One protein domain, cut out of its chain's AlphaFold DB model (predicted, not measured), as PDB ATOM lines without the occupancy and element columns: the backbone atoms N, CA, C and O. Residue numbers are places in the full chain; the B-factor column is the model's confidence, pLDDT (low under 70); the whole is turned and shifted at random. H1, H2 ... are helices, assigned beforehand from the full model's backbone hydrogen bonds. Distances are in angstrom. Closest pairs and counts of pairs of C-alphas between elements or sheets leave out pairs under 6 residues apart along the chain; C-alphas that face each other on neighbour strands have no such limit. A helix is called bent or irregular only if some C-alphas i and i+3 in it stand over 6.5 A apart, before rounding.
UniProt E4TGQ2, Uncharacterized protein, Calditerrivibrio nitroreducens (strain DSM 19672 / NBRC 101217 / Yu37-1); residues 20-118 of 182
ATOM      1  N   ILE A  20      68.443 -22.586 -57.110       69.62
ATOM      2  CA  ILE A  20      67.510 -21.678 -57.782       69.62
ATOM      3  C   ILE A  20      66.255 -22.441 -58.185       69.62
ATOM      4  O   ILE A  20      65.182 -21.976 -57.839       69.62
ATOM      5  N   ASN A  21      66.344 -23.615 -58.813       72.44
ATOM      6  CA  ASN A  21      65.172 -24.400 -59.218       72.44
ATOM      7  C   ASN A  21      64.324 -24.862 -58.026       72.44
ATOM      8  O   ASN A  21      63.097 -24.750 -58.057       72.44
ATOM      9  N   SER A  22      64.961 -25.330 -56.950       77.94
ATOM     10  CA  SER A  22      64.260 -25.792 -55.745       77.94
ATOM     11  C   SER A  22      63.576 -24.644 -54.989       77.94
ATOM     12  O   SER A  22      62.475 -24.808 -54.459       77.94
ATOM     13  N   ASN A  23      64.179 -23.450 -54.990       78.00
ATOM     14  CA  ASN A  23      63.677 -22.285 -54.256       78.00
ATOM     15  C   ASN A  23      63.059 -21.205 -55.150       78.00
ATOM     16  O   ASN A  23      62.663 -20.158 -54.639       78.00
ATOM     17  N   PHE A  24      62.920 -21.443 -56.456       75.69
ATOM     18  CA  PHE A  24      62.554 -20.438 -57.460       75.69
ATOM     19  C   PHE A  24      61.272 -19.698 -57.086       75.69
ATOM     20  O   PHE A  24      61.229 -18.471 -57.041       75.69
ATOM     21  N   LYS A  25      60.236 -20.454 -56.704       77.12
ATOM     22  CA  LYS A  25      58.941 -19.913 -56.266       77.12
ATOM     23  C   LYS A  25      59.059 -19.061 -55.001       77.12
ATOM     24  O   LYS A  25      58.350 -18.069 -54.867       77.12
ATOM     25  N   ARG A  26      59.958 -19.425 -54.083       78.75
ATOM     26  CA  ARG A  26      60.194 -18.706 -52.824       78.75
ATOM     27  C   ARG A  26      60.993 -17.424 -53.058       78.75
ATOM     28  O   ARG A  26      60.658 -16.396 -52.479       78.75
ATOM     29  N   ILE A  27      61.986 -17.471 -53.947       81.19
ATOM     30  CA  ILE A  27      62.788 -16.317 -54.376       81.19
ATOM     31  C   ILE A  27      61.908 -15.310 -55.126       81.19
ATOM     32  O   ILE A  27      61.909 -14.128 -54.788       81.19
ATOM     33  N   ILE A  28      61.096 -15.770 -56.084       83.00
ATOM     34  CA  ILE A  28      60.140 -14.913 -56.798       83.00
ATOM     35  C   ILE A  28      59.092 -14.352 -55.841       83.00
ATOM     36  O   ILE A  28      58.832 -13.156 -55.878       83.00
ATOM     37  N   GLY A  29      58.522 -15.171 -54.953       82.25
ATOM     38  CA  GLY A  29      57.555 -14.699 -53.959       82.25
ATOM     39  C   GLY A  29      58.130 -13.607 -53.054       82.25
ATOM     40  O   GLY A  29      57.455 -12.618 -52.775       82.25
ATOM     41  N   PHE A  30      59.397 -13.737 -52.658       83.69
ATOM     42  CA  PHE A  30      60.104 -12.719 -51.882       83.69
ATOM     43  C   PHE A  30      60.350 -11.433 -52.684       83.69
ATOM     44  O   PHE A  30      60.068 -10.345 -52.187       83.69
ATOM     45  N   LEU A  31      60.802 -11.542 -53.938       82.94
ATOM     46  CA  LEU A  31      60.990 -10.390 -54.830       82.94
ATOM     47  C   LEU A  31      59.677  -9.647 -55.090       82.94
ATOM     48  O   LEU A  31      59.627  -8.427 -54.956       82.94
ATOM     49  N   VAL A  32      58.600 -10.373 -55.393       84.94
ATOM     50  CA  VAL A  32      57.258  -9.800 -55.571       84.94
ATOM     51  C   VAL A  32      56.788  -9.128 -54.280       84.94
ATOM     52  O   VAL A  32      56.268  -8.016 -54.328       84.94
ATOM     53  N   GLY A  33      57.034  -9.743 -53.119       84.50
ATOM     54  CA  GLY A  33      56.741  -9.145 -51.815       84.50
ATOM     55  C   GLY A  33      57.468  -7.814 -51.591       84.50
ATOM     56  O   GLY A  33      56.836  -6.832 -51.202       84.50
ATOM     57  N   ILE A  34      58.766  -7.743 -51.899       86.56
ATOM     58  CA  ILE A  34      59.549  -6.498 -51.811       86.56
ATOM     59  C   ILE A  34      58.995  -5.435 -52.760       86.56
ATOM     60  O   ILE A  34      58.845  -4.281 -52.359       86.56
ATOM     61  N   VAL A  35      58.663  -5.810 -53.997       86.81
ATOM     62  CA  VAL A  35      58.098  -4.882 -54.986       86.81
ATOM     63  C   VAL A  35      56.766  -4.313 -54.493       86.81
ATOM     64  O   VAL A  35      56.571  -3.101 -54.549       86.81
ATOM     65  N   ILE A  36      55.877  -5.145 -53.942       87.69
ATOM     66  CA  ILE A  36      54.588  -4.694 -53.396       87.69
ATOM     67  C   ILE A  36      54.794  -3.733 -52.216       87.69
ATOM     68  O   ILE A  36      54.152  -2.685 -52.172       87.69
ATOM     69  N   ILE A  37      55.710  -4.040 -51.291       88.50
ATOM     70  CA  ILE A  37      56.024  -3.155 -50.157       88.50
ATOM     71  C   ILE A  37      56.594  -1.819 -50.654       88.50
ATOM     72  O   ILE A  37      56.194  -0.761 -50.168       88.50
ATOM     73  N   GLY A  38      57.483  -1.851 -51.650       81.50
ATOM     74  CA  GLY A  38      58.043  -0.652 -52.271       81.50
ATOM     75  C   GLY A  38      56.975   0.223 -52.930       81.50
ATOM     76  O   GLY A  38      56.948   1.434 -52.706       81.50
ATOM     77  N   LEU A  39      56.051  -0.385 -53.679       84.56
ATOM     78  CA  LEU A  39      54.920   0.313 -54.301       84.56
ATOM     79  C   LEU A  39      53.962   0.898 -53.256       84.56
ATOM     80  O   LEU A  39      53.529   2.039 -53.406       84.56
ATOM     81  N   ALA A  40      53.673   0.165 -52.178       80.62
ATOM     82  CA  ALA A  40      52.829   0.649 -51.088       80.62
ATOM     83  C   ALA A  40      53.467   1.847 -50.367       80.62
ATOM     84  O   ALA A  40      52.815   2.873 -50.174       80.62
ATOM     85  N   ALA A  41      54.757   1.762 -50.029       82.94
ATOM     86  CA  ALA A  41      55.495   2.862 -49.410       82.94
ATOM     87  C   ALA A  41      55.558   4.099 -50.323       82.94
ATOM     88  O   ALA A  41      55.366   5.227 -49.862       82.94
ATOM     89  N   TYR A  42      55.782   3.897 -51.624       81.00
ATOM     90  CA  TYR A  42      55.783   4.970 -52.615       81.00
ATOM     91  C   TYR A  42      54.401   5.626 -52.755       81.00
ATOM     92  O   TYR A  42      54.299   6.853 -52.700       81.00
ATOM     93  N   GLY A  43      53.334   4.825 -52.851       78.19
ATOM     94  CA  GLY A  43      51.954   5.305 -52.921       78.19
ATOM     95  C   GLY A  43      51.554   6.119 -51.691       78.19
ATOM     96  O   GLY A  43      51.015   7.217 -51.831       78.19
ATOM     97  N   LEU A  44      51.903   5.644 -50.490       80.75
ATOM     98  CA  LEU A  44      51.693   6.385 -49.244       80.75
ATOM     99  C   LEU A  44      52.453   7.716 -49.249       80.75
ATOM    100  O   LEU A  44      51.861   8.758 -48.979       80.75
ATOM    101  N   LYS A  45      53.740   7.716 -49.615       79.56
ATOM    102  CA  LYS A  45      54.548   8.945 -49.689       79.56
ATOM    103  C   LYS A  45      53.956   9.961 -50.669       79.56
ATOM    104  O   LYS A  45      53.886  11.149 -50.354       79.56
ATOM    105  N   GLN A  46      53.519   9.511 -51.843       77.62
ATOM    106  CA  GLN A  46      52.916  10.384 -52.846       77.62
ATOM    107  C   GLN A  46      51.561  10.933 -52.385       77.62
ATOM    108  O   GLN A  46      51.285  12.116 -52.586       77.62
ATOM    109  N   TYR A  47      50.757  10.121 -51.697       76.88
ATOM    110  CA  TYR A  47      49.501  10.551 -51.090       76.88
ATOM    111  C   TYR A  47      49.713  11.615 -50.001       76.88
ATOM    112  O   TYR A  47      49.069  12.663 -50.042       76.88
ATOM    113  N   TYR A  48      50.669  11.408 -49.086       74.56
ATOM    114  CA  TYR A  48      51.025  12.400 -48.062       74.56
ATOM    115  C   TYR A  48      51.513  13.718 -48.672       74.56
ATOM    116  O   TYR A  48      51.092  14.791 -48.245       74.56
ATOM    117  N   ASN A  49      52.362  13.651 -49.701       74.81
ATOM    118  CA  ASN A  49      52.838  14.849 -50.393       74.81
ATOM    119  C   ASN A  49      51.703  15.586 -51.115       74.81
ATOM    120  O   ASN A  49      51.657  16.813 -51.080       74.81
ATOM    121  N   SER A  50      50.775  14.854 -51.738       76.44
ATOM    122  CA  SER A  50      49.606  15.440 -52.402       76.44
ATOM    123  C   SER A  50      48.707  16.184 -51.411       76.44
ATOM    124  O   SER A  50      48.346  17.333 -51.655       76.44
ATOM    125  N   GLN A  51      48.424  15.582 -50.249       77.81
ATOM    126  CA  GLN A  51      47.647  16.242 -49.194       77.81
ATOM    127  C   GLN A  51      48.340  17.493 -48.657       77.81
ATOM    128  O   GLN A  51      47.719  18.551 -48.589       77.81
ATOM    129  N   LYS A  52      49.639  17.407 -48.346       75.19
ATOM    130  CA  LYS A  52      50.407  18.563 -47.869       75.19
ATOM    131  C   LYS A  52      50.394  19.708 -48.886       75.19
ATOM    132  O   LYS A  52      50.210  20.860 -48.509       75.19
ATOM    133  N   ASN A  53      50.556  19.403 -50.172       80.25
ATOM    134  CA  ASN A  53      50.491  20.411 -51.232       80.25
ATOM    135  C   ASN A  53      49.089  21.021 -51.356       80.25
ATOM    136  O   ASN A  53      48.971  22.227 -51.553       80.25
ATOM    137  N   ALA A  54      48.032  20.222 -51.199       82.44
ATOM    138  CA  ALA A  54      46.663  20.727 -51.200       82.44
ATOM    139  C   ALA A  54      46.401  21.683 -50.025       82.44
ATOM    140  O   ALA A  54      45.773  22.722 -50.212       82.44
ATOM    141  N   GLU A  55      46.906  21.377 -48.828       82.62
ATOM    142  CA  GLU A  55      46.804  22.276 -47.670       82.62
ATOM    143  C   GLU A  55      47.601  23.574 -47.868       82.62
ATOM    144  O   GLU A  55      47.093  24.653 -47.568       82.62
ATOM    145  N   ILE A  56      48.804  23.504 -48.448       84.62
ATOM    146  CA  ILE A  56      49.590  24.702 -48.796       84.62
ATOM    147  C   ILE A  56      48.845  25.567 -49.822       84.62
ATOM    148  O   ILE A  56      48.784  26.786 -49.668       84.62
ATOM    149  N   ASN A  57      48.235  24.955 -50.839       85.94
ATOM    150  CA  ASN A  57      47.440  25.686 -51.828       85.94
ATOM    151  C   ASN A  57      46.240  26.387 -51.178       85.94
ATOM    152  O   ASN A  57      45.990  27.551 -51.481       85.94
ATOM    153  N   LYS A  58      45.558  25.736 -50.224       86.62
ATOM    154  CA  LYS A  58      44.475  26.364 -49.449       86.62
ATOM    155  C   LYS A  58      44.950  27.584 -48.663       86.62
ATOM    156  O   LYS A  58      44.245  28.586 -48.635       86.62
ATOM    157  N   ILE A  59      46.139  27.536 -48.056       87.62
ATOM    158  CA  ILE A  59      46.739  28.716 -47.407       87.62
ATOM    159  C   ILE A  59      46.896  29.851 -48.429       87.62
ATOM    160  O   ILE A  59      46.504  30.980 -48.145       87.62
ATOM    161  N   GLY A  60      47.390  29.555 -49.635       85.75
ATOM    162  CA  GLY A  60      47.481  30.536 -50.723       85.75
ATOM    163  C   GLY A  60      46.128  31.125 -51.143       85.75
ATOM    164  O   GLY A  60      46.026  32.330 -51.367       85.75
ATOM    165  N   GLU A  61      45.073  30.310 -51.196       87.75
ATOM    166  CA  GLU A  61      43.706  30.777 -51.472       87.75
ATOM    167  C   GLU A  61      43.185  31.724 -50.382       87.75
ATOM    168  O   GLU A  61      42.544  32.729 -50.693       87.75
ATOM    169  N   PHE A  62      43.477  31.445 -49.108       89.19
ATOM    170  CA  PHE A  62      43.143  32.356 -48.013       89.19
ATOM    171  C   PHE A  62      43.895  33.685 -48.126       89.19
ATOM    172  O   PHE A  62      43.272  34.735 -47.998       89.19
ATOM    173  N   GLU A  63      45.196  33.667 -48.436       84.31
ATOM    174  CA  GLU A  63      45.962  34.904 -48.658       84.31
ATOM    175  C   GLU A  63      45.383  35.739 -49.805       84.31
ATOM    176  O   GLU A  63      45.309  36.963 -49.700       84.31
ATOM    177  N   ALA A  64      44.920  35.098 -50.882       85.50
ATOM    178  CA  ALA A  64      44.255  35.798 -51.978       85.50
ATOM    179  C   ALA A  64      42.963  36.493 -51.513       85.50
ATOM    180  O   ALA A  64      42.747  37.658 -51.846       85.50
ATOM    181  N   LYS A  65      42.143  35.828 -50.689       85.44
ATOM    182  CA  LYS A  65      40.931  36.427 -50.095       85.44
ATOM    183  C   LYS A  65      41.261  37.598 -49.171       85.44
ATOM    184  O   LYS A  65      40.643  38.654 -49.267       85.44
ATOM    185  N   PHE A  66      42.282  37.443 -48.331       84.94
ATOM    186  CA  PHE A  66      42.754  38.507 -47.446       84.94
ATOM    187  C   PHE A  66      43.267  39.725 -48.222       84.94
ATOM    188  O   PHE A  66      43.006  40.859 -47.829       84.94
ATOM    189  N   ASN A  67      43.946  39.522 -49.353       82.44
ATOM    190  CA  ASN A  67      44.394  40.622 -50.210       82.44
ATOM    191  C   ASN A  67      43.227  41.348 -50.900       82.44
ATOM    192  O   ASN A  67      43.312  42.552 -51.127       82.44
ATOM    193  N   SER A  68      42.123  40.648 -51.163       83.31
ATOM    194  CA  SER A  68      40.869  41.225 -51.672       83.31
ATOM    195  C   SER A  68      39.995  41.872 -50.587       83.31
ATOM    196  O   SER A  68      38.864  42.256 -50.866       83.31
ATOM    197  N   GLN A  69      40.507  42.011 -49.359       77.12
ATOM    198  CA  GLN A  69      39.801  42.550 -48.188       77.12
ATOM    199  C   GLN A  69      38.587  41.729 -47.717       77.12
ATOM    200  O   GLN A  69      37.751  42.217 -46.955       77.12
ATOM    201  N   GLU A  70      38.502  40.458 -48.109       77.62
ATOM    202  CA  GLU A  70      37.476  39.540 -47.616       77.62
ATOM    203  C   GLU A  70      37.900  38.960 -46.259       77.62
ATOM    204  O   GLU A  70      38.474  37.874 -46.157       77.62
ATOM    205  N   PHE A  71      37.622  39.715 -45.196       73.50
ATOM    206  CA  PHE A  71      37.911  39.324 -43.818       73.50
ATOM    207  C   PHE A  71      36.623  38.909 -43.106       73.50
ATOM    208  O   PHE A  71      35.927  39.740 -42.527       73.50
ATOM    209  N   SER A  72      36.295  37.616 -43.142       81.19
ATOM    210  CA  SER A  72      35.250  37.056 -42.279       81.19
ATOM    211  C   SER A  72      35.889  36.277 -41.118       81.19
ATOM    212  O   SER A  72      36.924  35.627 -41.322       81.19
ATOM    213  N   PRO A  73      35.302  36.307 -39.906       78.94
ATOM    214  CA  PRO A  73      35.765  35.488 -38.786       78.94
ATOM    215  C   PRO A  73      35.853  33.997 -39.137       78.94
ATOM    216  O   PRO A  73      36.797  33.320 -38.734       78.94
ATOM    217  N   GLU A  74      34.922  33.490 -39.948       83.44
ATOM    218  CA  GLU A  74      34.906  32.098 -40.403       83.44
ATOM    219  C   GLU A  74      36.093  31.777 -41.317       83.44
ATOM    220  O   GLU A  74      36.707  30.719 -41.177       83.44
ATOM    221  N   ILE A  75      36.432  32.682 -42.243       85.50
ATOM    222  CA  ILE A  75      37.590  32.531 -43.136       85.50
ATOM    223  C   ILE A  75      38.876  32.503 -42.307       85.50
ATOM    224  O   ILE A  75      39.750  31.669 -42.547       85.50
ATOM    225  N   LEU A  76      38.983  33.372 -41.301       85.69
ATOM    226  CA  LEU A  76      40.163  33.429 -40.450       85.69
ATOM    227  C   LEU A  76      40.303  32.192 -39.551       85.69
ATOM    228  O   LEU A  76      41.399  31.647 -39.433       85.69
ATOM    229  N   ASP A  77      39.211  31.702 -38.967       85.38
ATOM    230  CA  ASP A  77      39.227  30.467 -38.177       85.38
ATOM    231  C   ASP A  77      39.626  29.255 -39.036       85.38
ATOM    232  O   ASP A  77      40.376  28.384 -38.587       85.38
ATOM    233  N   GLN A  78      39.160  29.194 -40.288       87.75
ATOM    234  CA  GLN A  78      39.569  28.150 -41.231       87.75
ATOM    235  C   GLN A  78      41.045  28.269 -41.624       87.75
ATOM    236  O   GLN A  78      41.739  27.250 -41.699       87.75
ATOM    237  N   TYR A  79      41.536  29.489 -41.834       90.50
ATOM    238  CA  TYR A  79      42.947  29.750 -42.100       90.50
ATOM    239  C   TYR A  79      43.825  29.265 -40.946       90.50
ATOM    240  O   TYR A  79      44.721  28.450 -41.158       90.50
ATOM    241  N   VAL A  80      43.518  29.669 -39.710       87.88
ATOM    242  CA  VAL A  80      44.271  29.265 -38.512       87.88
ATOM    243  C   VAL A  80      44.287  27.743 -38.356       87.88
ATOM    244  O   VAL A  80      45.358  27.172 -38.165       87.88
ATOM    245  N   LYS A  81      43.139  27.070 -38.513       88.31
ATOM    246  CA  LYS A  81      43.063  25.596 -38.461       88.31
ATOM    247  C   LYS A  81      43.927  24.926 -39.527       88.31
ATOM    248  O   LYS A  81      44.616  23.955 -39.231       88.31
ATOM    249  N   THR A  82      43.912  25.448 -40.754       86.38
ATOM    250  CA  THR A  82      44.740  24.928 -41.858       86.38
ATOM    251  C   THR A  82      46.227  25.162 -41.589       86.38
ATOM    252  O   THR A  82      47.076  24.347 -41.922       86.38
ATOM    253  N   CYS A  83      46.571  26.260 -40.931       84.94
ATOM    254  CA  CYS A  83      47.950  26.560 -40.582       84.94
ATOM    255  C   CYS A  83      48.496  25.702 -39.435       84.94
ATOM    256  O   CYS A  83      49.700  25.455 -39.369       84.94
ATOM    257  N   GLU A  84      47.634  25.210 -38.546       84.62
ATOM    258  CA  GLU A  84      48.031  24.295 -37.473       84.62
ATOM    259  C   GLU A  84      48.416  22.899 -37.977       84.62
ATOM    260  O   GLU A  84      49.224  22.234 -37.324       84.62
ATOM    261  N   SER A  85      47.922  22.471 -39.147       82.50
ATOM    262  CA  SER A  85      48.301  21.183 -39.746       82.50
ATOM    263  C   SER A  85      49.690  21.204 -40.400       82.50
ATOM    264  O   SER A  85      50.323  20.153 -40.522       82.50
ATOM    265  N   ILE A  86      50.222  22.383 -40.757       84.25
ATOM    266  CA  ILE A  86      51.517  22.532 -41.441       84.25
ATOM    267  C   ILE A  86      52.539  23.225 -40.532       84.25
ATOM    268  O   ILE A  86      52.713  24.445 -40.549       84.25
ATOM    269  N   SER A  87      53.313  22.425 -39.795       83.69
ATOM    270  CA  SER A  87      54.314  22.913 -38.829       83.69
ATOM    271  C   SER A  87      55.309  23.933 -39.399       83.69
ATOM    272  O   SER A  87      55.665  24.881 -38.707       83.69
ATOM    273  N   SER A  88      55.730  23.782 -40.659       84.25
ATOM    274  CA  SER A  88      56.692  24.687 -41.306       84.25
ATOM    275  C   SER A  88      56.127  26.068 -41.654       84.25
ATOM    276  O   SER A  88      56.906  26.985 -41.892       84.25
ATOM    277  N   LEU A  89      54.801  26.215 -41.727       85.44
ATOM    278  CA  LEU A  89      54.123  27.476 -42.066       85.44
ATOM    279  C   LEU A  89      53.387  28.094 -40.874       85.44
ATOM    280  O   LEU A  89      52.967  29.245 -40.943       85.44
ATOM    281  N   LYS A  90      53.279  27.354 -39.770       89.69
ATOM    282  CA  LYS A  90      52.562  27.748 -38.558       89.69
ATOM    283  C   LYS A  90      52.927  29.150 -38.057       89.69
ATOM    284  O   LYS A  90      52.034  29.964 -37.843       89.69
ATOM    285  N   ASP A  91      54.220  29.454 -37.916       90.50
ATOM    286  CA  ASP A  91      54.679  30.761 -37.415       90.50
ATOM    287  C   ASP A  91      54.310  31.914 -38.358       90.50
ATOM    288  O   ASP A  91      53.857  32.966 -37.904       90.50
ATOM    289  N   PHE A  92      54.464  31.707 -39.671       90.12
ATOM    290  CA  PHE A  92      54.063  32.682 -40.689       90.12
ATOM    291  C   PHE A  92      52.559  32.954 -40.615       90.12
ATOM    292  O   PHE A  92      52.133  34.107 -40.560       90.12
ATOM    293  N   CYS A  93      51.761  31.893 -40.553       90.88
ATOM    294  CA  CYS A  93      50.318  32.015 -40.486       90.88
ATOM    295  C   CYS A  93      49.831  32.712 -39.218       90.88
ATOM    296  O   CYS A  93      48.948  33.562 -39.279       90.88
ATOM    297  N   TYR A  94      50.392  32.380 -38.054       92.75
ATOM    298  CA  TYR A  94      50.044  33.071 -36.813       92.75
ATOM    299  C   TYR A  94      50.411  34.552 -36.871       92.75
ATOM    300  O   TYR A  94      49.628  35.388 -36.423       92.75
ATOM    301  N   PHE A  95      51.552  34.892 -37.477       92.62
ATOM    302  CA  PHE A  95      51.918  36.284 -37.708       92.62
ATOM    303  C   PHE A  95      50.893  36.978 -38.607       92.62
ATOM    304  O   PHE A  95      50.414  38.060 -38.268       92.62
ATOM    305  N   ARG A  96      50.499  36.342 -39.715       90.25
ATOM    306  CA  ARG A  96      49.531  36.906 -40.658       90.25
ATOM    307  C   ARG A  96      48.144  37.079 -40.046       90.25
ATOM    308  O   ARG A  96      47.581  38.166 -40.145       90.25
ATOM    309  N   ALA A  97      47.620  36.053 -39.378       90.25
ATOM    310  CA  ALA A  97      46.334  36.113 -38.685       90.25
ATOM    311  C   ALA A  97      46.344  37.196 -37.598       90.25
ATOM    312  O   ALA A  97      45.413  37.991 -37.493       90.25
ATOM    313  N   GLY A  98      47.441  37.272 -36.840       89.81
ATOM    314  CA  GLY A  98      47.678  38.315 -35.855       89.81
ATOM    315  C   GLY A  98      47.669  39.721 -36.454       89.81
ATOM    316  O   GLY A  98      47.014  40.609 -35.913       89.81
ATOM    317  N   ALA A  99      48.337  39.913 -37.593       87.31
ATOM    318  CA  ALA A  99      48.386  41.185 -38.304       87.31
ATOM    319  C   ALA A  99      47.021  41.610 -38.863       87.31
ATOM    320  O   ALA A  99      46.640  42.763 -38.701       87.31
ATOM    321  N   ILE A 100      46.263  40.688 -39.464       87.81
ATOM    322  CA  ILE A 100      44.913  40.962 -39.986       87.81
ATOM    323  C   ILE A 100      43.948  41.335 -38.853       87.81
ATOM    324  O   ILE A 100      43.175  42.277 -38.971       87.81
ATOM    325  N   LEU A 101      43.988  40.625 -37.728       87.19
ATOM    326  CA  LEU A 101      43.130  40.960 -36.588       87.19
ATOM    327  C   LEU A 101      43.529  42.285 -35.936       87.19
ATOM    328  O   LEU A 101      42.668  43.043 -35.495       87.19
ATOM    329  N   ALA A 102      44.826  42.595 -35.921       87.31
ATOM    330  CA  ALA A 102      45.324  43.872 -35.436       87.31
ATOM    331  C   ALA A 102      44.825  45.057 -36.281       87.31
ATOM    332  O   ALA A 102      44.504  46.095 -35.706       87.31
ATOM    333  N   THR A 103      44.705  44.919 -37.611       82.94
ATOM    334  CA  THR A 103      44.205  46.014 -38.468       82.94
ATOM    335  C   THR A 103      42.734  46.335 -38.224       82.94
ATOM    336  O   THR A 103      42.340  47.488 -38.377       82.94
ATOM    337  N   ILE A 104      41.932  45.351 -37.810       82.25
ATOM    338  CA  ILE A 104      40.519  45.547 -37.447       82.25
ATOM    339  C   ILE A 104      40.308  45.807 -35.945       82.25
ATOM    340  O   ILE A 104      39.170  45.943 -35.499       82.25
ATOM    341  N   GLY A 105      41.386  45.883 -35.158       78.62
ATOM    342  CA  GLY A 105      41.335  46.167 -33.722       78.62
ATOM    343  C   GLY A 105      40.837  45.012 -32.843       78.62
ATOM    344  O   GLY A 105      40.456  45.249 -31.696       78.62
ATOM    345  N   ASP A 106      40.832  43.771 -33.339       83.00
ATOM    346  CA  ASP A 106      40.432  42.602 -32.551       83.00
ATOM    347  C   ASP A 106      41.583  42.139 -31.637       83.00
ATOM    348  O   ASP A 106      42.702  41.844 -32.072       83.00
ATOM    349  N   ASN A 107      41.287  42.020 -30.340       84.94
ATOM    350  CA  ASN A 107      42.233  41.592 -29.311       84.94
ATOM    351  C   ASN A 107      42.799  40.183 -29.537       84.94
ATOM    352  O   ASN A 107      43.930  39.918 -29.119       84.94
ATOM    353  N   LYS A 108      42.081  39.299 -30.243       87.75
ATOM    354  CA  LYS A 108      42.591  37.973 -30.630       87.75
ATOM    355  C   LYS A 108      43.871  38.065 -31.460       87.75
ATOM    356  O   LYS A 108      44.692  37.150 -31.417       87.75
ATOM    357  N   GLY A 109      44.093  39.177 -32.166       87.12
ATOM    358  CA  GLY A 109      45.321  39.395 -32.929       87.12
ATOM    359  C   GLY A 109      46.569  39.302 -32.054       87.12
ATOM    360  O   GLY A 109      47.534  38.624 -32.409       87.12
ATOM    361  N   LYS A 110      46.517  39.873 -30.845       92.31
ATOM    362  CA  LYS A 110      47.618  39.805 -29.873       92.31
ATOM    363  C   LYS A 110      47.909  38.374 -29.424       92.31
ATOM    364  O   LYS A 110      49.069  38.023 -29.218       92.31
ATOM    365  N   GLU A 111      46.879  37.543 -29.275       93.12
ATOM    366  CA  GLU A 111      47.039  36.141 -28.877       93.12
ATOM    367  C   GLU A 111      47.770  35.327 -29.944       93.12
ATOM    368  O   GLU A 111      48.656  34.540 -29.611       93.12
ATOM    369  N   TYR A 112      47.450  35.540 -31.223       92.00
ATOM    370  CA  TYR A 112      48.157  34.878 -32.320       92.00
ATOM    371  C   TYR A 112      49.598  35.359 -32.447       92.00
ATOM    372  O   TYR A 112      50.499  34.530 -32.559       92.00
ATOM    373  N   LEU A 113      49.846  36.667 -32.332       92.56
ATOM    374  CA  LEU A 113      51.203  37.219 -32.392       92.56
ATOM    375  C   LEU A 113      52.107  36.667 -31.281       92.56
ATOM    376  O   LEU A 113      53.267  36.355 -31.536       92.56
ATOM    377  N   LYS A 114      51.576  36.452 -30.071       94.56
ATOM    378  CA  LYS A 114      52.321  35.832 -28.957       94.56
ATOM    379  C   LYS A 114      52.714  34.372 -29.218       94.56
ATOM    380  O   LYS A 114      53.650  33.884 -28.589       94.56
ATOM    381  N   LYS A 115      52.024  33.675 -30.129       92.94
ATOM    382  CA  LYS A 115      52.325  32.286 -30.520       92.94
ATOM    383  C   LYS A 115      53.376  32.183 -31.628       92.94
ATOM    384  O   LYS A 115      53.816  31.074 -31.915       92.94
ATOM    385  N   VAL A 116      53.757  33.294 -32.259       93.94
ATOM    386  CA  VAL A 116      54.728  33.307 -33.363       93.94
ATOM    387  C   VAL A 116      56.130  33.036 -32.833       93.94
ATOM    388  O   VAL A 116      56.601  33.737 -31.941       93.94
ATOM    389  N   GLY A 117      56.816  32.054 -33.412       91.44
ATOM    390  CA  GLY A 117      58.211  31.732 -33.131       91.44
ATOM    391  C   GLY A 117      59.178  32.030 -34.282       91.44
ATOM    392  O   GLY A 117      58.871  32.703 -35.271       91.44
ATOM    393  N   GLY A 118      60.402  31.523 -34.113       89.12
ATOM    394  CA  GLY A 118      61.411  31.427 -35.165       89.12
ATOM    395  C   GLY A 118      61.709  32.742 -35.891       89.12
ATOM    396  O   GLY A 118      61.928  33.789 -35.286       89.12
TER     397      GLY A 118
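AT A GLANCE: This is residues 20 to 118 of the 182 residues of an uncharacterized protein of Calditerrivibrio nitroreducens (strain DSM 19672 / NBRC 101217 / Yu37-1) (UniProt E4TGQ2). One very long helix, H1, makes the length of a rod, and beyond residue 67, where H1 stops, the backbone folds back and forth as H2, H3 and the short H4, which with the last turns of H1 make a small compact head. Residues 20 to 51 of H1 stick out free from this head like a stalk. The printed part has 99 residues with four named helices, H1 to H4 in order along the chain, and no named strand; its class is all helix. The whole is extended, with a radius of gyration of the C-alphas of 22.8 A and spans of 79 by 26 by 17 A.

HOW THE PARTS SIT: H1, residues 20 to 67, touches H2, residues 73 to 85, with residues 55 to 62 alone; the closest C-alphas are those of Phe 62 and Tyr 79, 6.5 A apart. They form a helical hairpin, opposite ways at a shallow tilt of 32 degrees. H2 forms a second hairpin with H3, residues 90 to 103, at a shallow tilt of 18 degrees; their closest C-alphas, of Cys 83 and Lys 90, are 5.2 A apart. H3 forms a third with H4, residues 108 to 114, at a steep tilt of 40 degrees; their closest C-alphas, of Gly 98 and Gly 109, are 3.9 A apart. H1 and H3 are near each other, while H4 is apart from H1 and H2. Every O i to N i+4 pair is within hydrogen-bond range in H3 and H4, against 42 of 44 in H1 and 8 of 9 in H2.

IN THESE COORDINATES: H1 runs 66.9 A from C-alpha 20 at (67.510, -21.678, -57.782) to C-alpha 67 at (44.394, 40.622, -50.210). It has a kink of 32 degrees near residue 27 and is irregular, with C-alphas 22 and 25 lying 7.9 A apart. H2 is 19.0 A long, H3 20.1 A, and H4 10.1 A, ending at C-alpha 114 at (52.321, 35.832, -28.957).

THE WHOLE: The C-alphas of Asn 21 and Gly 105, the two farthest apart, are 78.7 A from each other. Without residues 20 to 51 the body spans 32 by 28 by 16 A. The three links are tight, and the printed part has no cut. Mean pLDDT of the printed part is 84.3, and residue 20 alone is under 70.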